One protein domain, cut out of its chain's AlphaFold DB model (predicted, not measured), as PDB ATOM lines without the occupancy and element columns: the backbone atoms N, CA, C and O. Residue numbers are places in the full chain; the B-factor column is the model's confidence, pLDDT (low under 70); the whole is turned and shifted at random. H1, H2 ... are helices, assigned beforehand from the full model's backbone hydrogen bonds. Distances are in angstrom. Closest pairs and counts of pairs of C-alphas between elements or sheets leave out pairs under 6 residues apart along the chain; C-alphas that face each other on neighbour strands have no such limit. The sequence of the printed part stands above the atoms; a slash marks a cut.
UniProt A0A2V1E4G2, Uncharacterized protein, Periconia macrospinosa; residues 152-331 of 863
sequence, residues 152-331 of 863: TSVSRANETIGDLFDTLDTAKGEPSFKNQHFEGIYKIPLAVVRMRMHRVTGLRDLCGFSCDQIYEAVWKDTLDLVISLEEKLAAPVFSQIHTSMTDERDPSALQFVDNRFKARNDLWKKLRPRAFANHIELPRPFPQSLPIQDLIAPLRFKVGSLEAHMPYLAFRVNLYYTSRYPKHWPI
ATOM      1  N   THR A 152     103.223 -45.813 280.621       53.88
ATOM      2  CA  THR A 152     102.886 -46.913 281.529       53.88
ATOM      3  C   THR A 152     101.542 -47.570 281.198       53.88
ATOM      4  O   THR A 152     101.269 -48.647 281.711       53.88
ATOM      5  N   SER A 153     100.696 -46.982 280.338       70.00
ATOM      6  CA  SER A 153      99.410 -47.574 279.948       70.00
ATOM      7  C   SER A 153      99.495 -48.520 278.747       70.00
ATOM      8  O   SER A 153      98.693 -49.450 278.687       70.00
ATOM      9  N   VAL A 154     100.399 -48.297 277.782       81.31
ATOM     10  CA  VAL A 154     100.557 -49.185 276.608       81.31
ATOM     11  C   VAL A 154     101.308 -50.444 277.014       81.31
ATOM     12  O   VAL A 154     100.800 -51.542 276.786       81.31
ATOM     13  N   SER A 155     102.450 -50.265 277.679       81.94
ATOM     14  CA  SER A 155     103.273 -51.352 278.204       81.94
ATOM     15  C   SER A 155     102.466 -52.243 279.156       81.94
ATOM     16  O   SER A 155     102.314 -53.434 278.910       81.94
ATOM     17  N   ARG A 156     101.755 -51.654 280.128       79.50
ATOM     18  CA  ARG A 156     100.903 -52.414 281.058       79.50
ATOM     19  C   ARG A 156      99.708 -53.104 280.400       79.50
ATOM     20  O   ARG A 156      99.287 -54.174 280.837       79.50
ATOM     21  N   ALA A 157      99.129 -52.506 279.356       83.50
ATOM     22  CA  ALA A 157      98.099 -53.187 278.573       83.50
ATOM     23  C   ALA A 157      98.686 -54.399 277.835       83.50
ATOM     24  O   ALA A 157      98.024 -55.429 277.753       83.50
ATOM     25  N   ASN A 158      99.920 -54.294 277.337       90.44
ATOM     26  CA  ASN A 158     100.613 -55.407 276.697       90.44
ATOM     27  C   ASN A 158     100.964 -56.508 277.703       90.44
ATOM     28  O   ASN A 158     100.704 -57.666 277.402       90.44
ATOM     29  N   GLU A 159     101.441 -56.154 278.901       88.31
ATOM     30  CA  GLU A 159     101.649 -57.094 280.016       88.31
ATOM     31  C   GLU A 159     100.359 -57.863 280.324       88.31
ATOM     32  O   GLU A 159     100.349 -59.086 280.299       88.31
ATOM     33  N   THR A 160      99.233 -57.156 280.472       87.12
ATOM     34  CA  THR A 160      97.928 -57.784 280.758       87.12
ATOM     35  C   THR A 160      97.500 -58.760 279.655       87.12
ATOM     36  O   THR A 160      96.910 -59.805 279.931       87.12
ATOM     37  N   ILE A 161      97.766 -58.428 278.386       87.25
ATOM     38  CA  ILE A 161      97.490 -59.331 277.259       87.25
ATOM     39  C   ILE A 161      98.433 -60.540 277.306       87.25
ATOM     40  O   ILE A 161      97.982 -61.653 277.047       87.25
ATOM     41  N   GLY A 162      99.706 -60.336 277.649       88.75
ATOM     42  CA  GLY A 162     100.677 -61.406 277.874       88.75
ATOM     43  C   GLY A 162     100.211 -62.381 278.956       88.75
ATOM     44  O   GLY A 162     100.077 -63.569 278.672       88.75
ATOM     45  N   ASP A 163      99.842 -61.869 280.131       87.12
ATOM     46  CA  ASP A 163      99.344 -62.659 281.266       87.12
ATOM     47  C   ASP A 163      98.099 -63.478 280.894       87.12
ATOM     48  O   ASP A 163      97.946 -64.642 281.277       87.12
ATOM     49  N   LEU A 164      97.196 -62.886 280.104       85.50
ATOM     50  CA  LEU A 164      96.008 -63.571 279.604       85.50
ATOM     51  C   LEU A 164      96.381 -64.739 278.680       85.50
ATOM     52  O   LEU A 164      95.752 -65.795 278.741       85.50
ATOM     53  N   PHE A 165      97.400 -64.571 277.834       87.31
ATOM     54  CA  PHE A 165      97.898 -65.634 276.963       87.31
ATOM     55  C   PHE A 165      98.667 -66.718 277.720       87.31
ATOM     56  O   PHE A 165      98.553 -67.885 277.359       87.31
ATOM     57  N   ASP A 166      99.379 -66.376 278.788       87.19
ATOM     58  CA  ASP A 166     100.043 -67.365 279.645       87.19
ATOM     59  C   ASP A 166      99.025 -68.194 280.434       87.19
ATOM     60  O   ASP A 166      99.135 -69.419 280.542       87.19
ATOM     61  N   THR A 167      97.948 -67.544 280.877       84.94
ATOM     62  CA  THR A 167      96.784 -68.224 281.454       84.94
ATOM     63  C   THR A 167      96.146 -69.174 280.439       84.94
ATOM     64  O   THR A 167      95.815 -70.312 280.773       84.94
ATOM     65  N   LEU A 168      95.988 -68.734 279.186       83.31
ATOM     66  CA  LEU A 168      95.467 -69.583 278.114       83.31
ATOM     67  C   LEU A 168      96.339 -70.805 277.860       83.31
ATOM     68  O   LEU A 168      95.808 -71.893 277.658       83.31
ATOM     69  N   ASP A 169      97.651 -70.616 277.795       81.75
ATOM     70  CA  ASP A 169      98.571 -71.701 277.486       81.75
ATOM     71  C   ASP A 169      98.554 -72.764 278.587       81.75
ATOM     72  O   ASP A 169      98.483 -73.957 278.297       81.75
ATOM     73  N   THR A 170      98.434 -72.321 279.840       86.25
ATOM     74  CA  THR A 170      98.190 -73.200 280.992       86.25
ATOM     75  C   THR A 170      96.857 -73.950 280.851       86.25
ATOM     76  O   THR A 170      96.802 -75.165 281.030       86.25
ATOM     77  N   ALA A 171      95.782 -73.258 280.455       82.44
ATOM     78  CA  ALA A 171      94.452 -73.851 280.297       82.44
ATOM     79  C   ALA A 171      94.324 -74.819 279.104       82.44
ATOM     80  O   ALA A 171      93.437 -75.668 279.109       82.44
ATOM     81  N   LYS A 172      95.179 -74.729 278.076       78.06
ATOM     82  CA  LYS A 172      95.178 -75.685 276.948       78.06
ATOM     83  C   LYS A 172      95.576 -77.103 277.360       78.06
ATOM     84  O   LYS A 172      95.206 -78.042 276.664       78.06
ATOM     85  N   GLY A 173      96.344 -77.251 278.441       78.50
ATOM     86  CA  GLY A 173      96.733 -78.559 278.974       78.50
ATOM     87  C   GLY A 173      95.575 -79.315 279.635       78.50
ATOM     88  O   GLY A 173      95.657 -80.527 279.812       78.50
ATOM     89  N   GLU A 174      94.488 -78.618 279.968       85.38
ATOM     90  CA  GLU A 174      93.337 -79.178 280.667       85.38
ATOM     91  C   GLU A 174      92.340 -79.833 279.683       85.38
ATOM     92  O   GLU A 174      91.824 -79.152 278.788       85.38
ATOM     93  N   PRO A 175      91.972 -81.122 279.853       79.81
ATOM     94  CA  PRO A 175      91.119 -81.867 278.912       79.81
ATOM     95  C   PRO A 175      89.735 -81.249 278.663       79.81
ATOM     96  O   PRO A 175      89.103 -81.494 277.633       79.81
ATOM     97  N   SER A 176      89.245 -80.463 279.623       79.50
ATOM     98  CA  SER A 176      87.941 -79.796 279.572       79.50
ATOM     99  C   SER A 176      87.902 -78.622 278.587       79.50
ATOM    100  O   SER A 176      86.816 -78.188 278.184       79.50
ATOM    101  N   PHE A 177      89.057 -78.096 278.168       72.44
ATOM    102  CA  PHE A 177      89.131 -76.957 277.262       72.44
ATOM    103  C   PHE A 177      89.468 -77.374 275.827       72.44
ATOM    104  O   PHE A 177      90.367 -78.162 275.558       72.44
ATOM    105  N   LYS A 178      88.732 -76.806 274.866       78.25
ATOM    106  CA  LYS A 178      88.951 -76.992 273.425       78.25
ATOM    107  C   LYS A 178      89.418 -75.677 272.809       78.25
ATOM    108  O   LYS A 178      88.994 -74.617 273.262       78.25
ATOM    109  N   ASN A 179      90.170 -75.731 271.707       70.25
ATOM    110  CA  ASN A 179      90.660 -74.538 270.988       70.25
ATOM    111  C   ASN A 179      89.565 -73.491 270.695       70.25
ATOM    112  O   ASN A 179      89.805 -72.291 270.800       70.25
ATOM    113  N   GLN A 180      88.337 -73.934 270.399       75.38
ATOM    114  CA  GLN A 180      87.183 -73.055 270.166       75.38
ATOM    115  C   GLN A 180      86.797 -72.185 271.380       75.38
ATOM    116  O   GLN A 180      86.220 -71.115 271.209       75.38
ATOM    117  N   HIS A 181      87.110 -72.609 272.611       77.50
ATOM    118  CA  HIS A 181      86.821 -71.832 273.824       77.50
ATOM    119  C   HIS A 181      87.708 -70.584 273.924       77.50
ATOM    120  O   HIS A 181      87.336 -69.609 274.572       77.50
ATOM    121  N   PHE A 182      88.848 -70.590 273.231       79.75
ATOM    122  CA  PHE A 182      89.862 -69.543 273.301       79.75
ATOM    123  C   PHE A 182      89.846 -68.596 272.094       79.75
ATOM    124  O   PHE A 182      90.570 -67.602 272.080       79.75
ATOM    125  N   GLU A 183      88.975 -68.841 271.106       77.38
ATOM    126  CA  GLU A 183      88.904 -68.058 269.865       77.38
ATOM    127  C   GLU A 183      88.705 -66.554 270.124       77.38
ATOM    128  O   GLU A 183      89.304 -65.711 269.457       77.38
ATOM    129  N   GLY A 184      87.896 -66.200 271.128       76.00
ATOM    130  CA  GLY A 184      87.684 -64.805 271.517       76.00
ATOM    131  C   GLY A 184      88.944 -64.133 272.063       76.00
ATOM    132  O   GLY A 184      89.172 -62.957 271.790       76.00
ATOM    133  N   ILE A 185      89.783 -64.881 272.781       79.44
ATOM    134  CA  ILE A 185      91.001 -64.359 273.403       79.44
ATOM    135  C   ILE A 185      92.117 -64.213 272.361       79.44
ATOM    136  O   ILE A 185      92.785 -63.180 272.334       79.44
ATOM    137  N   TYR A 186      92.237 -65.150 271.410       79.44
ATOM    138  CA  TYR A 186      93.172 -65.011 270.281       79.44
ATOM    139  C   TYR A 186      92.915 -63.763 269.426       79.44
ATOM    140  O   TYR A 186      93.830 -63.243 268.788       79.44
ATOM    141  N   LYS A 187      91.686 -63.233 269.442       80.94
ATOM    142  CA  LYS A 187      91.308 -62.006 268.725       80.94
ATOM    143  C   LYS A 187      91.654 -60.715 269.476       80.94
ATOM    144  O   LYS A 187      91.623 -59.652 268.854       80.94
ATOM    145  N   ILE A 188      92.000 -60.766 270.767       84.31
ATOM    146  CA  ILE A 188      92.271 -59.561 271.575       84.31
ATOM    147  C   ILE A 188      93.490 -58.778 271.061       84.31
ATOM    148  O   ILE A 188      93.324 -57.586 270.799       84.31
ATOM    149  N   PRO A 189      94.675 -59.381 270.827       84.31
ATOM    150  CA  PRO A 189      95.834 -58.630 270.341       84.31
ATOM    151  C   PRO A 189      95.550 -57.957 268.995       84.31
ATOM    152  O   PRO A 189      95.872 -56.788 268.794       84.31
ATOM    153  N   LEU A 190      94.850 -58.664 268.101       80.69
ATOM    154  CA  LEU A 190      94.406 -58.135 266.813       80.69
ATOM    155  C   LEU A 190      93.481 -56.919 266.982       80.69
ATOM    156  O   LEU A 190      93.661 -55.908 266.303       80.69
ATOM    157  N   ALA A 191      92.505 -56.997 267.890       81.19
ATOM    158  CA  ALA A 191      91.608 -55.884 268.185       81.19
ATOM    159  C   ALA A 191      92.367 -54.677 268.761       81.19
ATOM    160  O   ALA A 191      92.128 -53.548 268.331       81.19
ATOM    161  N   VAL A 192      93.324 -54.903 269.667       84.69
ATOM    162  CA  VAL A 192      94.153 -53.837 270.254       84.69
ATOM    163  C   VAL A 192      95.023 -53.157 269.200       84.69
ATOM    164  O   VAL A 192      95.023 -51.928 269.128       84.69
ATOM    165  N   VAL A 193      95.703 -53.920 268.341       87.06
ATOM    166  CA  VAL A 193      96.505 -53.365 267.238       87.06
ATOM    167  C   VAL A 193      95.628 -52.528 266.307       87.06
ATOM    168  O   VAL A 193      95.978 -51.390 265.998       87.06
ATOM    169  N   ARG A 194      94.447 -53.033 265.919       83.00
ATOM    170  CA  ARG A 194      93.494 -52.273 265.092       83.00
ATOM    171  C   ARG A 194      93.069 -50.976 265.773       83.00
ATOM    172  O   ARG A 194      93.098 -49.930 265.133       83.00
ATOM    173  N   MET A 195      92.714 -51.013 267.055       83.19
ATOM    174  CA  MET A 195      92.319 -49.812 267.798       83.19
ATOM    175  C   MET A 195      93.458 -48.799 267.919       83.19
ATOM    176  O   MET A 195      93.222 -47.602 267.747       83.19
ATOM    177  N   ARG A 196      94.696 -49.253 268.154       89.88
ATOM    178  CA  ARG A 196      95.883 -48.387 268.140       89.88
ATOM    179  C   ARG A 196      96.053 -47.734 266.770       89.88
ATOM    180  O   ARG A 196      96.196 -46.518 266.711       89.88
ATOM    181  N   MET A 197      95.907 -48.496 265.683       86.50
ATOM    182  CA  MET A 197      96.050 -47.981 264.313       86.50
ATOM    183  C   MET A 197      95.013 -46.900 263.990       86.50
ATOM    184  O   MET A 197      95.345 -45.931 263.326       86.50
ATOM    185  N   HIS A 198      93.778 -47.029 264.483       82.56
ATOM    186  CA  HIS A 198      92.737 -46.014 264.267       82.56
ATOM    187  C   HIS A 198      92.945 -44.750 265.111       82.56
ATOM    188  O   HIS A 198      92.476 -43.677 264.743       82.56
ATOM    189  N   ARG A 199      93.607 -44.859 266.269       84.44
ATOM    190  CA  ARG A 199      93.769 -43.739 267.213       84.44
ATOM    191  C   ARG A 199      95.082 -42.989 267.052       84.44
ATOM    192  O   ARG A 199      95.180 -41.860 267.524       84.44
ATOM    193  N   VAL A 200      96.070 -43.607 266.414       88.00
ATOM    194  CA  VAL A 200      97.421 -43.057 266.307       88.00
ATOM    195  C   VAL A 200      97.450 -41.724 265.556       88.00
ATOM    196  O   VAL A 200      98.115 -40.800 266.010       88.00
ATOM    197  N   THR A 201      96.641 -41.579 264.501       84.06
ATOM    198  CA  THR A 201      96.503 -40.323 263.750       84.06
ATOM    199  C   THR A 201      95.980 -39.207 264.652       84.06
ATOM    200  O   THR A 201      96.591 -38.152 264.748       84.06
ATOM    201  N   GLY A 202      94.925 -39.475 265.429       82.25
ATOM    202  CA  GLY A 202      94.405 -38.504 266.393       82.25
ATOM    203  C   GLY A 202      95.402 -38.168 267.507       82.25
ATOM    204  O   GLY A 202      95.465 -37.023 267.934       82.25
ATOM    205  N   LEU A 203      96.203 -39.134 267.970       81.94
ATOM    206  CA  LEU A 203      97.253 -38.884 268.963       81.94
ATOM    207  C   LEU A 203      98.348 -37.970 268.400       81.94
ATOM    208  O   LEU A 203      98.779 -37.046 269.087       81.94
ATOM    209  N   ARG A 204      98.766 -38.203 267.152       84.69
ATOM    210  CA  ARG A 204      99.711 -37.342 266.440       84.69
ATOM    211  C   ARG A 204      99.172 -35.923 266.323       84.69
ATOM    212  O   ARG A 204      99.837 -34.984 266.745       84.69
ATOM    213  N   ASP A 205      97.957 -35.790 265.805       83.31
ATOM    214  CA  ASP A 205      97.370 -34.495 265.469       83.31
ATOM    215  C   ASP A 205      97.032 -33.679 266.734       83.31
ATOM    216  O   ASP A 205      97.204 -32.463 266.753       83.31
ATOM    217  N   LEU A 206      96.609 -34.335 267.825       79.75
ATOM    218  CA  LEU A 206      96.274 -33.667 269.092       79.75
ATOM    219  C   LEU A 206      97.494 -33.333 269.957       79.75
ATOM    220  O   LEU A 206      97.449 -32.366 270.718       79.75
ATOM    221  N   CYS A 207      98.549 -34.149 269.913       79.00
ATOM    222  CA  CYS A 207      99.712 -33.992 270.792       79.00
ATOM    223  C   CYS A 207     100.959 -33.450 270.082       79.00
ATOM    224  O   CYS A 207     101.930 -33.125 270.761       79.00
ATOM    225  N   GLY A 208     100.945 -33.340 268.750       84.94
ATOM    226  CA  GLY A 208     102.076 -32.855 267.958       84.94
ATOM    227  C   GLY A 208     103.300 -33.772 268.003       84.94
ATOM    228  O   GLY A 208     104.420 -33.294 267.852       84.94
ATOM    229  N   PHE A 209     103.114 -35.070 268.264       88.94
ATOM    230  CA  PHE A 209     104.227 -36.022 268.309       88.94
ATOM    231  C   PHE A 209     104.770 -36.329 266.912       88.94
ATOM    232  O   PHE A 209     104.011 -36.402 265.945       88.94
ATOM    233  N   SER A 210     106.080 -36.560 266.808       91.12
ATOM    234  CA  SER A 210     106.684 -37.076 265.576       91.12
ATOM    235  C   SER A 210     106.322 -38.550 265.356       91.12
ATOM    236  O   SER A 210     105.965 -39.265 266.297       91.12
ATOM    237  N   CYS A 211     106.451 -39.038 264.117       88.12
ATOM    238  CA  CYS A 211     106.213 -40.452 263.810       88.12
ATOM    239  C   CYS A 211     107.118 -41.376 264.643       88.12
ATOM    240  O   CYS A 211     106.636 -42.385 265.154       88.12
ATOM    241  N   ASP A 212     108.379 -40.992 264.867       91.12
ATOM    242  CA  ASP A 212     109.328 -41.759 265.686       91.12
ATOM    243  C   ASP A 212     108.918 -41.801 267.161       91.12
ATOM    244  O   ASP A 212     108.967 -42.852 267.797       91.12
ATOM    245  N   GLN A 213     108.447 -40.678 267.713       89.94
ATOM    246  CA  GLN A 213     107.964 -40.628 269.097       89.94
ATOM    247  C   GLN A 213     106.746 -41.529 269.300       89.94
ATOM    248  O   GLN A 213     106.632 -42.206 270.318       89.94
ATOM    249  N   ILE A 214     105.839 -41.559 268.325       91.31
ATOM    250  CA  ILE A 214     104.679 -42.449 268.342       91.31
ATOM    251  C   ILE A 214     105.111 -43.906 268.188       91.31
ATOM    252  O   ILE A 214     104.580 -44.776 268.883       91.31
ATOM    253  N   TYR A 215     106.071 -44.181 267.303       92.88
ATOM    254  CA  TYR A 215     106.614 -45.519 267.122       92.88
ATOM    255  C   TYR A 215     107.206 -46.059 268.422       92.88
ATOM    256  O   TYR A 215     106.814 -47.138 268.869       92.88
ATOM    257  N   GLU A 216     108.065 -45.281 269.077       91.25
ATOM    258  CA  GLU A 216     108.658 -45.659 270.359       91.25
ATOM    259  C   GLU A 216     107.604 -45.791 271.467       91.25
ATOM    260  O   GLU A 216     107.653 -46.738 272.247       91.25
ATOM    261  N   ALA A 217     106.613 -44.895 271.529       86.38
ATOM    262  CA  ALA A 217     105.627 -44.888 272.614       86.38
ATOM    263  C   ALA A 217     104.509 -45.934 272.469       86.38
ATOM    264  O   ALA A 217     103.907 -46.339 273.467       86.38
ATOM    265  N   VAL A 218     104.164 -46.322 271.239       91.56
ATOM    266  CA  VAL A 218     103.015 -47.193 270.956       91.56
ATOM    267  C   VAL A 218     103.458 -48.474 270.272       91.56
ATOM    268  O   VAL A 218     103.077 -49.562 270.704       91.56
ATOM    269  N   TRP A 219     104.218 -48.373 269.188       93.75
ATOM    270  CA  TRP A 219     104.413 -49.486 268.264       93.75
ATOM    271  C   TRP A 219     105.508 -50.459 268.672       93.75
ATOM    272  O   TRP A 219     105.331 -51.653 268.441       93.75
ATOM    273  N   LYS A 220     106.574 -49.992 269.324       93.69
ATOM    274  CA  LYS A 220     107.694 -50.829 269.772       93.69
ATOM    275  C   LYS A 220     107.252 -51.939 270.727       93.69
ATOM    276  O   LYS A 220     107.297 -53.108 270.360       93.69
ATOM    277  N   ASP A 221     106.669 -51.583 271.870       92.31
ATOM    278  CA  ASP A 221     106.167 -52.575 272.833       92.31
ATOM    279  C   ASP A 221     105.040 -53.438 272.238       92.31
ATOM    280  O   ASP A 221     104.843 -54.593 272.616       92.31
ATOM    281  N   THR A 222     104.248 -52.877 271.313       94.12
ATOM    282  CA  THR A 222     103.200 -53.634 270.607       94.12
ATOM    283  C   THR A 222     103.799 -54.696 269.692       94.12
ATOM    284  O   THR A 222     103.246 -55.789 269.586       94.12
ATOM    285  N   LEU A 223     104.900 -54.378 269.012       94.00
ATOM    286  CA  LEU A 223     105.607 -55.298 268.134       94.00
ATOM    287  C   LEU A 223     106.151 -56.474 268.942       94.00
ATOM    288  O   LEU A 223     105.877 -57.619 268.586       94.00
ATOM    289  N   ASP A 224     106.813 -56.190 270.062       93.69
ATOM    290  CA  ASP A 224     107.376 -57.211 270.948       93.69
ATOM    291  C   ASP A 224     106.288 -58.137 271.511       93.69
ATOM    292  O   ASP A 224     106.429 -59.365 271.494       93.69
ATOM    293  N   LEU A 225     105.141 -57.574 271.914       92.62
ATOM    294  CA  LEU A 225     103.976 -58.365 272.305       92.62
ATOM    295  C   LEU A 225     103.514 -59.285 271.165       92.62
ATOM    296  O   LEU A 225     103.363 -60.484 271.360       92.62
ATOM    297  N   VAL A 226     103.267 -58.753 269.966       91.31
ATOM    298  CA  VAL A 226     102.709 -59.563 268.869       91.31
ATOM    299  C   VAL A 226     103.671 -60.675 268.440       91.31
ATOM    300  O   VAL A 226     103.220 -61.785 268.158       91.31
ATOM    301  N   ILE A 227     104.978 -60.403 268.410       92.62
ATOM    302  CA  ILE A 227     105.996 -61.399 268.051       92.62
ATOM    303  C   ILE A 227     106.129 -62.469 269.134       92.62
ATOM    304  O   ILE A 227     106.134 -63.652 268.796       92.62
ATOM    305  N   SER A 228     106.156 -62.090 270.416       92.75
ATOM    306  CA  SER A 228     106.220 -63.064 271.518       92.75
ATOM    307  C   SER A 228     104.986 -63.969 271.572       92.75
ATOM    308  O   SER A 228     105.110 -65.171 271.802       92.75
ATOM    309  N   LEU A 229     103.793 -63.435 271.289       89.44
ATOM    310  CA  LEU A 229     102.578 -64.244 271.185       89.44
ATOM    311  C   LEU A 229     102.609 -65.189 269.974       89.44
ATOM    312  O   LEU A 229     102.193 -66.338 270.091       89.44
ATOM    313  N   GLU A 230     103.094 -64.734 268.814       88.62
ATOM    314  CA  GLU A 230     103.227 -65.590 267.624       88.62
ATOM    315  C   GLU A 230     104.249 -66.718 267.849       88.62
ATOM    316  O   GLU A 230     104.009 -67.854 267.437       88.62
ATOM    317  N   GLU A 231     105.343 -66.431 268.561       90.88
ATOM    318  CA  GLU A 231     106.342 -67.422 268.967       90.88
ATOM    319  C   GLU A 231     105.744 -68.492 269.885       90.88
ATOM    320  O   GLU A 231     105.875 -69.681 269.587       90.88
ATOM    321  N   LYS A 232     105.027 -68.088 270.945       88.06
ATOM    322  CA  LYS A 232     104.369 -69.017 271.884       88.06
ATOM    323  C   LYS A 232     103.350 -69.927 271.194       88.06
ATOM    324  O   LYS A 232     103.221 -71.094 271.544       88.06
ATOM    325  N   LEU A 233     102.622 -69.412 270.202       82.12
ATOM    326  CA  LEU A 233     101.605 -70.189 269.487       82.12
ATOM    327  C   LEU A 233     102.183 -71.103 268.399       82.12
ATOM    328  O   LEU A 233     101.451 -71.967 267.916       82.12
ATOM    329  N   ALA A 234     103.437 -70.892 267.980       80.19
ATOM    330  CA  ALA A 234     104.075 -71.573 266.848       80.19
ATOM    331  C   ALA A 234     103.201 -71.620 265.572       80.19
ATOM    332  O   ALA A 234     103.304 -72.534 264.753       80.19
ATOM    333  N   ALA A 235     102.318 -70.635 265.401       71.00
ATOM    334  CA  ALA A 235     101.312 -70.605 264.350       71.00
ATOM    335  C   ALA A 235     101.108 -69.170 263.847       71.00
ATOM    336  O   ALA A 235     101.183 -68.225 264.633       71.00
ATOM    337  N   PRO A 236     100.795 -68.973 262.552       65.31
ATOM    338  CA  PRO A 236     100.626 -67.653 261.944       65.31
ATOM    339  C   PRO A 236      99.265 -67.016 262.295       65.31
ATOM    340  O   PRO A 236      98.581 -66.470 261.431       65.31
ATOM    341  N   VAL A 237      98.855 -67.081 263.566       63.28
ATOM    342  CA  VAL A 237      97.517 -66.701 264.065       63.28
ATOM    343  C   VAL A 237      97.179 -65.235 263.764       63.28
ATOM    344  O   VAL A 237      96.018 -64.875 263.577       63.28
ATOM    345  N   PHE A 238      98.197 -64.384 263.643       63.44
ATOM    346  CA  PHE A 238      98.053 -62.947 263.424       63.44
ATOM    347  C   PHE A 238      98.237 -62.510 261.959       63.44
ATOM    348  O   PHE A 238      98.549 -61.346 261.695       63.44
ATOM    349  N   SER A 239      98.036 -63.403 260.984       63.72
ATOM    350  CA  SER A 239      98.013 -63.039 259.554       63.72
ATOM    351  C   SER A 239      96.937 -61.986 259.230       63.72
ATOM    352  O   SER A 239      97.120 -61.138 258.361       63.72
ATOM    353  N   GLN A 240      95.850 -61.945 260.010       59.94
ATOM    354  CA  GLN A 240      94.717 -61.032 259.812       59.94
ATOM    355  C   GLN A 240      94.937 -59.579 260.280       59.94
ATOM    356  O   GLN A 240      94.047 -58.742 260.097       59.94
ATOM    357  N   ILE A 241      96.085 -59.242 260.890       60.25
ATOM    358  CA  ILE A 241      96.413 -57.840 261.248       60.25
ATOM    359  C   ILE A 241      96.471 -56.965 259.987       60.25
ATOM    360  O   ILE A 241      96.117 -55.789 260.017       60.25
ATOM    361  N   HIS A 242      96.843 -57.572 258.865       57.75
ATOM    362  CA  HIS A 242      97.118 -56.909 257.603       57.75
ATOM    363  C   HIS A 242      95.864 -56.598 256.768       57.75
ATOM    364  O   HIS A 242      95.846 -55.640 256.007       57.75
ATOM    365  N   THR A 243      94.768 -57.341 256.946       50.19
ATOM    366  CA  THR A 243      93.596 -57.322 256.043       50.19
ATOM    367  C   THR A 243      92.809 -56.003 256.008       50.19
ATOM    368  O   THR A 243      91.904 -55.859 255.194       50.19
ATOM    369  N   SER A 244      93.097 -55.055 256.904       52.44
ATOM    370  CA  SER A 244      92.302 -53.833 257.104       52.44
ATOM    371  C   SER A 244      93.036 -52.540 256.708       52.44
ATOM    372  O   SER A 244      92.503 -51.452 256.935       52.44
ATOM    373  N   MET A 245      94.251 -52.621 256.163       55.41
ATOM    374  CA  MET A 245      95.043 -51.431 255.843       55.41
ATOM    375  C   MET A 245      94.566 -50.762 254.547       55.41
ATOM    376  O   MET A 245      94.547 -51.391 253.495       55.41
ATOM    377  N   THR A 246      94.182 -49.488 254.645       56.56
ATOM    378  CA  THR A 246      93.977 -48.566 253.518       56.56
ATOM    379  C   THR A 246      95.223 -47.686 253.349       56.56
ATOM    380  O   THR A 246      95.973 -47.511 254.312       56.56
ATOM    381  N   ASP A 247      95.437 -47.123 252.153       53.56
ATOM    382  CA  ASP A 247      96.619 -46.310 251.794       53.56
ATOM    383  C   ASP A 247      96.782 -45.006 252.624       53.56
ATOM    384  O   ASP A 247      97.826 -44.369 252.566       53.56
ATOM    385  N   GLU A 248      95.789 -44.599 253.422       57.34
ATOM    386  CA  GLU A 248      95.736 -43.288 254.106       57.34
ATOM    387  C   GLU A 248      96.233 -43.301 255.568       57.34
ATOM    388  O   GLU A 248      95.833 -42.469 256.387       57.34
ATOM    389  N   ARG A 249      97.064 -44.273 255.960       69.50
ATOM    390  CA  ARG A 249      97.460 -44.442 257.371       69.50
ATOM    391  C   ARG A 249      98.714 -43.665 257.762       69.50
ATOM    392  O   ARG A 249      99.576 -43.362 256.948       69.50
ATOM    393  N   ASP A 250      98.800 -43.382 259.061       85.44
ATOM    394  CA  ASP A 250      99.931 -42.713 259.699       85.44
ATOM    395  C   ASP A 250     101.277 -43.419 259.403       85.44
ATOM    396  O   ASP A 250     101.346 -44.648 259.534       85.44
ATOM    397  N   PRO A 251     102.357 -42.686 259.058       88.69
ATOM    398  CA  PRO A 251     103.648 -43.287 258.718       88.69
ATOM    399  C   PRO A 251     104.235 -44.188 259.814       88.69
ATOM    400  O   PRO A 251     104.835 -45.212 259.490       88.69
ATOM    401  N   SER A 252     104.006 -43.889 261.101       90.19
ATOM    402  CA  SER A 252     104.476 -44.750 262.201       90.19
ATOM    403  C   SER A 252     103.775 -46.115 262.207       90.19
ATOM    404  O   SER A 252     104.378 -47.132 262.550       90.19
ATOM    405  N   ALA A 253     102.509 -46.171 261.777       90.06
ATOM    406  CA  ALA A 253     101.764 -47.422 261.658       90.06
ATOM    407  C   ALA A 253     102.235 -48.256 260.456       90.06
ATOM    408  O   ALA A 253     102.240 -49.485 260.536       90.06
ATOM    409  N   LEU A 254     102.648 -47.611 259.360       88.38
ATOM    410  CA  LEU A 254     103.273 -48.291 258.218       88.38
ATOM    411  C   LEU A 254     104.640 -48.868 258.609       88.38
ATOM    412  O   LEU A 254     104.896 -50.048 258.373       88.38
ATOM    413  N   GLN A 255     105.452 -48.086 259.322       90.69
ATOM    414  CA  GLN A 255     106.733 -48.531 259.874       90.69
ATOM    415  C   GLN A 255     106.565 -49.723 260.833       90.69
ATOM    416  O   GLN A 255     107.326 -50.688 260.767       90.69
ATOM    417  N   PHE A 256     105.541 -49.709 261.695       92.25
ATOM    418  CA  PHE A 256     105.191 -50.847 262.557       92.25
ATOM    419  C   PHE A 256     104.912 -52.116 261.756       92.25
ATOM    420  O   PHE A 256     105.371 -53.200 262.119       92.25
ATOM    421  N   VAL A 257     104.166 -51.993 260.662       89.12
ATOM    422  CA  VAL A 257     103.809 -53.128 259.809       89.12
ATOM    423  C   VAL A 257     105.043 -53.692 259.107       89.12
ATOM    424  O   VAL A 257     105.214 -54.912 259.097       89.12
ATOM    425  N   ASP A 258     105.931 -52.833 258.605       90.81
ATOM    426  CA  ASP A 258     107.184 -53.255 257.970       90.81
ATOM    427  C   ASP A 258     108.122 -53.968 258.952       90.81
ATOM    428  O   ASP A 258     108.589 -55.084 258.700       90.81
ATOM    429  N   ASN A 259     108.316 -53.376 260.134       93.44
ATOM    430  CA  ASN A 259     109.127 -53.970 261.192       93.44
ATOM    431  C   ASN A 259     108.522 -55.280 261.702       93.44
ATOM    432  O   ASN A 259     109.256 -56.229 261.987       93.44
ATOM    433  N   ARG A 260     107.189 -55.394 261.726       89.94
ATOM    434  CA  ARG A 260     106.520 -56.667 261.994       89.94
ATOM    435  C   ARG A 260     106.812 -57.703 260.920       89.94
ATOM    436  O   ARG A 260     107.076 -58.849 261.273       89.94
ATOM    437  N   PHE A 261     106.788 -57.348 259.637       88.44
ATOM    438  CA  PHE A 261     107.143 -58.293 258.576       88.44
ATOM    439  C   PHE A 261     108.566 -58.808 258.709       88.44
ATOM    440  O   PHE A 261     108.789 -60.014 258.578       88.44
ATOM    441  N   LYS A 262     109.503 -57.915 259.026       92.38
ATOM    442  CA  LYS A 262     110.896 -58.272 259.280       92.38
ATOM    443  C   LYS A 262     111.029 -59.208 260.483       92.38
ATOM    444  O   LYS A 262     111.549 -60.313 260.338       92.38
ATOM    445  N   ALA A 263     110.473 -58.826 261.632       92.38
ATOM    446  CA  ALA A 263     110.545 -59.622 262.855       92.38
ATOM    447  C   ALA A 263     109.868 -60.993 262.700       92.38
ATOM    448  O   ALA A 263     110.419 -62.015 263.103       92.38
ATOM    449  N   ARG A 264     108.706 -61.042 262.040       88.19
ATOM    450  CA  ARG A 264     107.979 -62.283 261.753       88.19
ATOM    451  C   ARG A 264     108.773 -63.187 260.817       88.19
ATOM    452  O   ARG A 264     108.876 -64.387 261.047       88.19
ATOM    453  N   ASN A 265     109.372 -62.626 259.773       87.62
ATOM    454  CA  ASN A 265     110.248 -63.378 258.892       87.62
ATOM    455  C   ASN A 265     111.415 -64.026 259.651       87.62
ATOM    456  O   ASN A 265     111.724 -65.192 259.407       87.62
ATOM    457  N   ASP A 266     112.040 -63.289 260.567       90.69
ATOM    458  CA  ASP A 266     113.170 -63.784 261.350       90.69
ATOM    459  C   ASP A 266     112.742 -64.792 262.425       90.69
ATOM    460  O   ASP A 266     113.430 -65.792 262.628       90.69
ATOM    461  N   LEU A 267     111.565 -64.615 263.035       89.62
ATOM    462  CA  LEU A 267     110.940 -65.621 263.895       89.62
ATOM    463  C   LEU A 267     110.735 -66.938 263.133       89.62
ATOM    464  O   LEU A 267     111.156 -68.000 263.586       89.62
ATOM    465  N   TRP A 268     110.149 -66.886 261.937       82.88
ATOM    466  CA  TRP A 268     109.865 -68.091 261.156       82.88
ATOM    467  C   TRP A 268     111.116 -68.758 260.577       82.88
ATOM    468  O   TRP A 268     111.108 -69.977 260.421       82.88
ATOM    469  N   LYS A 269     112.212 -68.021 260.344       85.94
ATOM    470  CA  LYS A 269     113.530 -68.633 260.082       85.94
ATOM    471  C   LYS A 269     114.012 -69.487 261.256       85.94
ATOM    472  O   LYS A 269     114.667 -70.495 261.027       85.94
ATOM    473  N   LYS A 270     113.699 -69.100 262.499       89.19
ATOM    474  CA  LYS A 270     114.063 -69.857 263.711       89.19
ATOM    475  C   LYS A 270     113.113 -71.031 263.967       89.19
ATOM    476  O   LYS A 270     113.565 -72.110 264.341       89.19
ATOM    477  N   LEU A 271     111.807 -70.833 263.768       84.19
ATOM    478  CA  LEU A 271     110.786 -71.849 264.052       84.19
ATOM    479  C   LEU A 271     110.701 -72.942 262.981       84.19
ATOM    480  O   LEU A 271     110.506 -74.110 263.313       84.19
ATOM    481  N   ARG A 272     110.860 -72.600 261.696       80.06
ATOM    482  CA  ARG A 272     110.681 -73.558 260.595       80.06
ATOM    483  C   ARG A 272     111.644 -74.749 260.644       80.06
ATOM    484  O   ARG A 272     111.147 -75.856 260.479       80.06
ATOM    485  N   PRO A 273     112.950 -74.584 260.924       82.19
ATOM    486  CA  PRO A 273     113.859 -75.707 261.155       82.19
ATOM    487  C   PRO A 273     113.358 -76.703 262.205       82.19
ATOM    488  O   PRO A 273     113.531 -77.905 262.040       82.19
ATOM    489  N   ARG A 274     112.705 -76.211 263.269       82.31
ATOM    490  CA  ARG A 274     112.178 -77.051 264.356       82.31
ATOM    491  C   ARG A 274     110.947 -77.850 263.927       82.31
ATOM    492  O   ARG A 274     110.791 -78.985 264.350       82.31
ATOM    493  N   ALA A 275     110.082 -77.256 263.104       72.25
ATOM    494  CA  ALA A 275     108.853 -77.894 262.630       72.25
ATOM    495  C   ALA A 275     109.058 -78.748 261.363       72.25
ATOM    496  O   ALA A 275     108.323 -79.704 261.135       72.25
ATOM    497  N   PHE A 276     110.049 -78.407 260.533       71.44
ATOM    498  CA  PHE A 276     110.270 -78.984 259.209       71.44
ATOM    499  C   PHE A 276     111.773 -79.080 258.896       71.44
ATOM    500  O   PHE A 276     112.280 -78.357 258.037       71.44
ATOM    501  N   ALA A 277     112.490 -79.980 259.576       73.56
ATOM    502  CA  ALA A 277     113.940 -80.155 259.415       73.56
ATOM    503  C   ALA A 277     114.371 -80.322 257.940       73.56
ATOM    504  O   ALA A 277     115.330 -79.696 257.496       73.56
ATOM    505  N   ASN A 278     113.579 -81.049 257.145       64.19
ATOM    506  CA  ASN A 278     113.860 -81.329 255.730       64.19
ATOM    507  C   ASN A 278     113.736 -80.094 254.808       64.19
ATOM    508  O   ASN A 278     114.149 -80.146 253.654       64.19
ATOM    509  N   HIS A 279     113.163 -78.975 255.275       60.91
ATOM    510  CA  HIS A 279     113.054 -77.741 254.478       60.91
ATOM    511  C   HIS A 279     114.347 -76.912 254.459       60.91
ATOM    512  O   HIS A 279     114.460 -76.003 253.638       60.91
ATOM    513  N   ILE A 280     115.305 -77.191 255.350       61.38
ATOM    514  CA  ILE A 280     116.587 -76.465 255.418       61.38
ATOM    515  C   ILE A 280     117.462 -76.793 254.201       61.38
ATOM    516  O   ILE A 280     118.202 -75.937 253.723       61.38
ATOM    517  N   GLU A 281     117.335 -78.012 253.676       64.62
ATOM    518  CA  GLU A 281     118.127 -78.525 252.556       64.62
ATOM    519  C   GLU A 281     117.594 -78.087 251.184       64.62
ATOM    520  O   GLU A 281     118.245 -78.317 250.164       64.62
ATOM    521  N   LEU A 282     116.424 -77.438 251.129       54.78
ATOM    522  CA  LEU A 282     115.855 -76.988 249.863       54.78
ATOM    523  C   LEU A 282     116.697 -75.840 249.272       54.78
ATOM    524  O   LEU A 282     116.897 -74.813 249.932       54.78
ATOM    525  N   PRO A 283     117.169 -75.967 248.017       53.59
ATOM    526  CA  PRO A 283     117.936 -74.917 247.360       53.59
ATOM    527  C   PRO A 283     117.066 -73.679 247.093       53.59
ATOM    528  O   PRO A 283     115.834 -73.741 247.051       53.59
ATOM    529  N   ARG A 284     117.695 -72.521 246.852       46.19
ATOM    530  CA  ARG A 284     116.969 -71.363 246.295       46.19
ATOM    531  C   ARG A 284     116.291 -71.822 244.990       46.19
ATOM    532  O   ARG A 284     116.967 -72.448 244.177       46.19
ATOM    533  N   PRO A 285     114.982 -71.572 244.799       48.03
ATOM    534  CA  PRO A 285     114.235 -70.405 245.279       48.03
ATOM    535  C   PRO A 285     113.286 -70.653 246.468       48.03
ATOM    536  O   PRO A 285     112.484 -69.771 246.786       48.03
ATOM    537  N   PHE A 286     113.331 -71.816 247.128       52.41
ATOM    538  CA  PHE A 286     112.401 -72.103 248.225       52.41
ATOM    539  C   PHE A 286     112.652 -71.162 249.418       52.41
ATOM    540  O   PHE A 286     113.795 -71.006 249.859       52.41
ATOM    541  N   PRO A 287     111.613 -70.489 249.948       58.38
ATOM    542  CA  PRO A 287     111.804 -69.519 251.010       58.38
ATOM    543  C   PRO A 287     112.184 -70.251 252.303       58.38
ATOM    544  O   PRO A 287     111.381 -70.965 252.899       58.38
ATOM    545  N   GLN A 288     113.410 -70.025 252.778       67.12
ATOM    546  CA  GLN A 288     113.881 -70.498 254.091       67.12
ATOM    547  C   GLN A 288     113.150 -69.806 255.262       67.12
ATOM    548  O   GLN A 288     113.302 -70.173 256.423       67.12
ATOM    549  N   SER A 289     112.332 -68.800 254.956       74.94
ATOM    550  CA  SER A 289     111.565 -67.976 255.884       74.94
ATOM    551  C   SER A 289     110.103 -67.861 255.448       74.94
ATOM    552  O   SER A 289     109.715 -68.435 254.432       74.94
ATOM    553  N   LEU A 290     109.253 -67.145 256.188       74.31
ATOM    554  CA  LEU A 290     107.829 -67.046 255.846       74.31
ATOM    555  C   LEU A 290     107.619 -66.637 254.359       74.31
ATOM    556  O   LEU A 290     108.193 -65.618 253.946       74.31
ATOM    557  N   PRO A 291     106.875 -67.432 253.549       74.38
ATOM    558  CA  PRO A 291     106.587 -67.126 252.154       74.38
ATOM    559  C   PRO A 291     106.048 -65.715 252.000       74.38
ATOM    560  O   PRO A 291     105.348 -65.205 252.876       74.38
ATOM    561  N   ILE A 292     106.362 -65.074 250.874       74.62
ATOM    562  CA  ILE A 292     105.898 -63.708 250.656       74.62
ATOM    563  C   ILE A 292     104.374 -63.630 250.661       74.62
ATOM    564  O   ILE A 292     103.840 -62.658 251.167       74.62
ATOM    565  N   GLN A 293     103.686 -64.679 250.205       71.06
ATOM    566  CA  GLN A 293     102.231 -64.807 250.218       71.06
ATOM    567  C   GLN A 293     101.655 -64.668 251.635       71.06
ATOM    568  O   GLN A 293     100.673 -63.964 251.824       71.06
ATOM    569  N   ASP A 294     102.315 -65.245 252.640       69.12
ATOM    570  CA  ASP A 294     101.889 -65.186 254.045       69.12
ATOM    571  C   ASP A 294     102.248 -63.854 254.732       69.12
ATOM    572  O   ASP A 294     101.770 -63.561 255.837       69.12
ATOM    573  N   LEU A 295     103.116 -63.058 254.095       68.75
ATOM    574  CA  LEU A 295     103.410 -61.678 254.476       68.75
ATOM    575  C   LEU A 295     102.418 -60.720 253.797       68.75
ATOM    576  O   LEU A 295     101.850 -59.857 254.452       68.75
ATOM    577  N   ILE A 296     102.151 -60.885 252.501       66.88
ATOM    578  CA  ILE A 296     101.363 -59.926 251.716       66.88
ATOM    579  C   ILE A 296      99.863 -60.206 251.711       66.88
ATOM    580  O   ILE A 296      99.114 -59.301 251.376       66.88
ATOM    581  N   ALA A 297      99.375 -61.408 252.034       58.12
ATOM    582  CA  ALA A 297      97.945 -61.698 251.935       58.12
ATOM    583  C   ALA A 297      97.177 -61.193 253.175       58.12
ATOM    584  O   ALA A 297      97.506 -61.605 254.292       58.12
ATOM    585  N   PRO A 298      96.123 -60.360 253.026       52.91
ATOM    586  CA  PRO A 298      95.516 -59.785 251.818       52.91
ATOM    587  C   PRO A 298      95.662 -58.251 251.772       52.91
ATOM    588  O   PRO A 298      94.678 -57.513 251.783       52.91
ATOM    589  N   LEU A 299      96.892 -57.756 251.769       59.72
ATOM    590  CA  LEU A 299      97.187 -56.335 251.643       59.72
ATOM    591  C   LEU A 299      97.043 -55.864 250.201       59.72
ATOM    592  O   LEU A 299      97.423 -56.553 249.254       59.72
ATOM    593  N   ARG A 300      96.526 -54.644 250.059       61.00
ATOM    594  CA  ARG A 300      96.557 -53.861 248.826       61.00
ATOM    595  C   ARG A 300      97.364 -52.604 249.131       61.00
ATOM    596  O   ARG A 300      97.014 -51.896 250.067       61.00
ATOM    597  N   PHE A 301      98.429 -52.358 248.378       61.81
ATOM    598  CA  PHE A 301      99.245 -51.151 248.502       61.81
ATOM    599  C   PHE A 301      99.369 -50.476 247.144       61.81
ATOM    600  O   PHE A 301      99.537 -51.160 246.129       61.81
ATOM    601  N   LYS A 302      99.374 -49.142 247.123       60.12
ATOM    602  CA  LYS A 302      99.913 -48.393 245.983       60.12
ATOM    603  C   LYS A 302     101.441 -48.472 245.999       60.12
ATOM    604  O   LYS A 302     102.082 -48.094 246.973       60.12
ATOM    605  N   VAL A 303     102.025 -48.966 244.904       51.94
ATOM    606  CA  VAL A 303     103.465 -49.279 244.802       51.94
ATOM    607  C   VAL A 303     104.356 -48.082 245.142       51.94
ATOM    608  O   VAL A 303     105.331 -48.263 245.851       51.94
ATOM    609  N   GLY A 304     103.979 -46.857 244.762       60.19
ATOM    610  CA  GLY A 304     104.808 -45.666 245.002       60.19
ATOM    611  C   GLY A 304     105.021 -45.270 246.473       60.19
ATOM    612  O   GLY A 304     105.908 -44.468 246.744       60.19
ATOM    613  N   SER A 305     104.244 -45.802 247.425       62.94
ATOM    614  CA  SER A 305     104.421 -45.537 248.863       62.94
ATOM    615  C   SER A 305     105.135 -46.671 249.605       62.94
ATOM    616  O   SER A 305     105.370 -46.562 250.811       62.94
ATOM    617  N   LEU A 306     105.442 -47.779 248.919       77.06
ATOM    618  CA  LEU A 306     105.960 -48.990 249.546       77.06
ATOM    619  C   LEU A 306     107.435 -48.825 249.926       77.06
ATOM    620  O   LEU A 306     107.793 -49.099 251.066       77.06
ATOM    621  N   GLU A 307     108.276 -48.321 249.021       83.19
ATOM    622  CA  GLU A 307     109.705 -48.117 249.287       83.19
ATOM    623  C   GLU A 307     109.955 -47.063 250.375       83.19
ATOM    624  O   GLU A 307     110.896 -47.199 251.154       83.19
ATOM    625  N   ALA A 308     109.108 -46.031 250.452       82.44
ATOM    626  CA  ALA A 308     109.275 -44.923 251.392       82.44
ATOM    627  C   ALA A 308     108.895 -45.288 252.837       82.44
ATOM    628  O   ALA A 308     109.522 -44.809 253.780       82.44
ATOM    629  N   HIS A 309     107.863 -46.117 253.024       79.88
ATOM    630  CA  HIS A 309     107.298 -46.390 254.351       79.88
ATOM    631  C   HIS A 309     107.425 -47.848 254.802       79.88
ATOM    632  O   HIS A 309     107.277 -48.127 255.991       79.88
ATOM    633  N   MET A 310     107.678 -48.776 253.875       88.69
ATOM    634  CA  MET A 310     107.807 -50.211 254.143       88.69
ATOM    635  C   MET A 310     108.962 -50.839 253.332       88.69
ATOM    636  O   MET A 310     108.740 -51.725 252.493       88.69
ATOM    637  N   PRO A 311     110.208 -50.370 253.540       90.50
ATOM    638  CA  PRO A 311     111.362 -50.776 252.740       90.50
ATOM    639  C   PRO A 311     111.650 -52.283 252.802       90.50
ATOM    640  O   PRO A 311     112.083 -52.864 251.803       90.50
ATOM    641  N   TYR A 312     111.392 -52.950 253.933       90.00
ATOM    642  CA  TYR A 312     111.595 -54.394 254.038       90.00
ATOM    643  C   TYR A 312     110.606 -55.166 253.159       90.00
ATOM    644  O   TYR A 312     110.997 -56.098 252.444       90.00
ATOM    645  N   LEU A 313     109.329 -54.785 253.177       86.06
ATOM    646  CA  LEU A 313     108.321 -55.403 252.328       86.06
ATOM    647  C   LEU A 313     108.605 -55.149 250.845       86.06
ATOM    648  O   LEU A 313     108.534 -56.089 250.052       86.06
ATOM    649  N   ALA A 314     108.981 -53.922 250.478       86.81
ATOM    650  CA  ALA A 314     109.356 -53.577 249.109       86.81
ATOM    651  C   ALA A 314     110.526 -54.432 248.602       86.81
ATOM    652  O   ALA A 314     110.433 -55.041 247.534       86.81
ATOM    653  N   PHE A 315     111.573 -54.589 249.417       87.38
ATOM    654  CA  PHE A 315     112.690 -55.485 249.120       87.38
ATOM    655  C   PHE A 315     112.226 -56.930 248.868       87.38
ATOM    656  O   PHE A 315     112.636 -57.563 247.893       87.38
ATOM    657  N   ARG A 316     111.334 -57.458 249.714       83.75
ATOM    658  CA  ARG A 316     110.806 -58.824 249.574       83.75
ATOM    659  C   ARG A 316     109.984 -59.001 248.304       83.75
ATOM    660  O   ARG A 316     110.144 -60.016 247.626       83.75
ATOM    661  N   VAL A 317     109.129 -58.034 247.986       80.12
ATOM    662  CA  VAL A 317     108.314 -58.023 246.764       80.12
ATOM    663  C   VAL A 317     109.213 -57.998 245.531       80.12
ATOM    664  O   VAL A 317     109.042 -58.832 244.642       80.12
ATOM    665  N   ASN A 318     110.229 -57.135 245.517       78.56
ATOM    666  CA  ASN A 318     111.183 -57.057 244.416       78.56
ATOM    667  C   ASN A 318     111.962 -58.377 244.236       78.56
ATOM    668  O   ASN A 318     112.060 -58.900 243.126       78.56
ATOM    669  N   LEU A 319     112.429 -58.995 245.327       75.38
ATOM    670  CA  LEU A 319     113.110 -60.298 245.289       75.38
ATOM    671  C   LEU A 319     112.216 -61.414 244.709       75.38
ATOM    672  O   LEU A 319     112.675 -62.285 243.965       75.38
ATOM    673  N   TYR A 320     110.922 -61.398 245.031       72.56
ATOM    674  CA  TYR A 320     109.962 -62.352 244.479       72.56
ATOM    675  C   TYR A 320     109.744 -62.154 242.972       72.56
ATOM    676  O   TYR A 320     109.767 -63.122 242.214       72.56
ATOM    677  N   TYR A 321     109.568 -60.912 242.515       66.19
ATOM    678  CA  TYR A 321     109.357 -60.634 241.092       66.19
ATOM    679  C   TYR A 321     110.609 -60.897 240.249       66.19
ATOM    680  O   TYR A 321     110.503 -61.527 239.197       66.19
ATOM    681  N   THR A 322     111.788 -60.496 240.727       66.25
ATOM    682  CA  THR A 322     113.072 -60.723 240.035       66.25
ATOM    683  C   THR A 322     113.412 -62.208 239.900       66.25
ATOM    684  O   THR A 322     113.900 -62.627 238.853       66.25
ATOM    685  N   SER A 323     113.087 -63.031 240.904       59.19
ATOM    686  CA  SER A 323     113.269 -64.489 240.821       59.19
ATOM    687  C   SER A 323     112.257 -65.198 239.911       59.19
ATOM    688  O   SER A 323     112.575 -66.255 239.368       59.19
ATOM    689  N   ARG A 324     111.055 -64.638 239.711       53.97
ATOM    690  CA  ARG A 324     109.985 -65.251 238.899       53.97
ATOM    691  C   ARG A 324     109.950 -64.767 237.443       53.97
ATOM    692  O   ARG A 324     109.517 -65.523 236.579       53.97
ATOM    693  N   TYR A 325     110.414 -63.546 237.162       52.50
ATOM    694  CA  TYR A 325     110.357 -62.915 235.834       52.50
ATOM    695  C   TYR A 325     111.676 -62.210 235.453       52.50
ATOM    696  O   TYR A 325     111.702 -60.990 235.283       52.50
ATOM    697  N   PRO A 326     112.781 -62.951 235.257       48.28
ATOM    698  CA  PRO A 326     114.114 -62.368 235.062       48.28
ATOM    699  C   PRO A 326     114.304 -61.544 233.770       48.28
ATOM    700  O   PRO A 326     115.327 -60.886 233.630       48.28
ATOM    701  N   LYS A 327     113.359 -61.558 232.812       45.91
ATOM    702  CA  LYS A 327     113.512 -60.914 231.486       45.91
ATOM    703  C   LYS A 327     112.690 -59.634 231.255       45.91
ATOM    704  O   LYS A 327     112.813 -59.051 230.183       45.91
ATOM    705  N   HIS A 328     111.852 -59.190 232.199       40.56
ATOM    706  CA  HIS A 328     110.857 -58.131 231.928       40.56
ATOM    707  C   HIS A 328     110.931 -56.904 232.847       40.56
ATOM    708  O   HIS A 328     110.069 -56.033 232.754       40.56
ATOM    709  N   TRP A 329     111.946 -56.801 233.705       34.03
ATOM    710  CA  TRP A 329     112.126 -55.642 234.581       34.03
ATOM    711  C   TRP A 329     113.420 -54.900 234.225       34.03
ATOM    712  O   TRP A 329     114.479 -55.530 234.247       34.03
ATOM    713  N   PRO A 330     113.389 -53.596 233.892       37.22
ATOM    714  CA  PRO A 330     114.613 -52.839 233.688       37.22
ATOM    715  C   PRO A 330     115.309 -52.677 235.044       37.22
ATOM    716  O   PRO A 330     114.823 -51.987 235.943       37.22
ATOM    717  N   ILE A 331     116.437 -53.360 235.208       35.00
ATOM    718  CA  ILE A 331     117.320 -53.220 236.363       35.00
ATOM    719  C   ILE A 331     117.912 -51.803 236.308       35.00
ATOM    720  O   ILE A 331     118.579 -51.441 235.342       35.00
TER     721      ILE A 331
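This is residues 152 to 331 of the 863 residues of an uncharacterized protein of Periconia macrospinosa (UniProt A0A2V1E4G2). Four long helices, H1, H2, H3 and H5, stand side by side as a bundle, with H3 in the middle touching the other three; beyond H5, H8 slants away from the bundle, with the short H7 at its beginning, and the small H4 and H6 lie between H2 and H8. The printed part has 180 residues with eight named helices, H1 to H8 in order, and no named strand: all helix. It is compact, with a radius of gyration of the C-alphas of 18.1 A, and flat, spanning 56 by 50 by 22 A.

H1, residues 152 to 172, begins at C-alpha 152 (102.886, -46.913, 281.529) and is 30.1 A long. H2, residues 179 to 207, measures 41.5 A, with a kink of 39 degrees near residue 201. H3, residues 211 to 233, measures 30.6 A, with a kink of 44 degrees near residue 218. H4 is residues 239 to 244. H5, residues 251 to 275, runs 35.2 A to C-alpha 275 (108.853, -77.894, 262.630), with a kink of 31 degrees near residue 269. H6 is residues 292 to 296 and H7 residues 303 to 309. H8, residues 311 to 324, spans 20.1 A and ends at C-alpha 324 (109.985, -65.251, 238.899).

H1 and H2 form a helical hairpin and touch at a shallow tilt of 9 degrees, H2 with residues 179 to 189 alone; their closest C-alphas, Ile 161 and Pro 189, are 7.1 A apart. H2 and H3 form another, their closest C-alphas, Pro 189 and Val 226, 7.1 A apart. H1 and H3 touch and run the same way, their closest C-alphas, Ser 155 and Asp 221, 6.2 A apart. H3 and H5 touch and run the same way at a shallow tilt of 23 degrees, their closest C-alphas, Cys 211 and Ser 252, 4.9 A apart. H4 touches H2, residues 190 to 194 alone, closest at the C-alphas of Leu 190 and Ile 241, 5.9 A. H8 touches H5 at a steep tilt of 56 degrees, closest at the C-alphas of Asp 258 and Tyr 312, 6.0 A. H6 only just touches H8, with 3 pairs of C-alphas within 8 A, the closest being Ile 292 and Arg 316 at 7.0 A. H7 touches H8 only at the corner, closest at Glu 307 and Ala 314, whose C-alphas are 5.5 A apart. H1 and H8 are apart. Every O i to N i+4 pair is within hydrogen-bond range in H1, H6 and H8; the counts are 17 of 25 in H2, 16 of 19 in H3, 19 of 21 in H5, 0 of 2 in H4 with 0 of 3 O i to N i+3 pairs, and 1 of 3 in H7 with 1 of 4.

The C-alphas farthest apart, Ser 176 and Pro 330, are 59.5 A from each other. The printed part has no cut. The link from H5 to H6, residues 276 to 291, is long. Mean pLDDT of the printed part is 77.0; residue 152 and residues 236 to 249, 278 to 288, 294 to 305 and 321 to 331 are under 70.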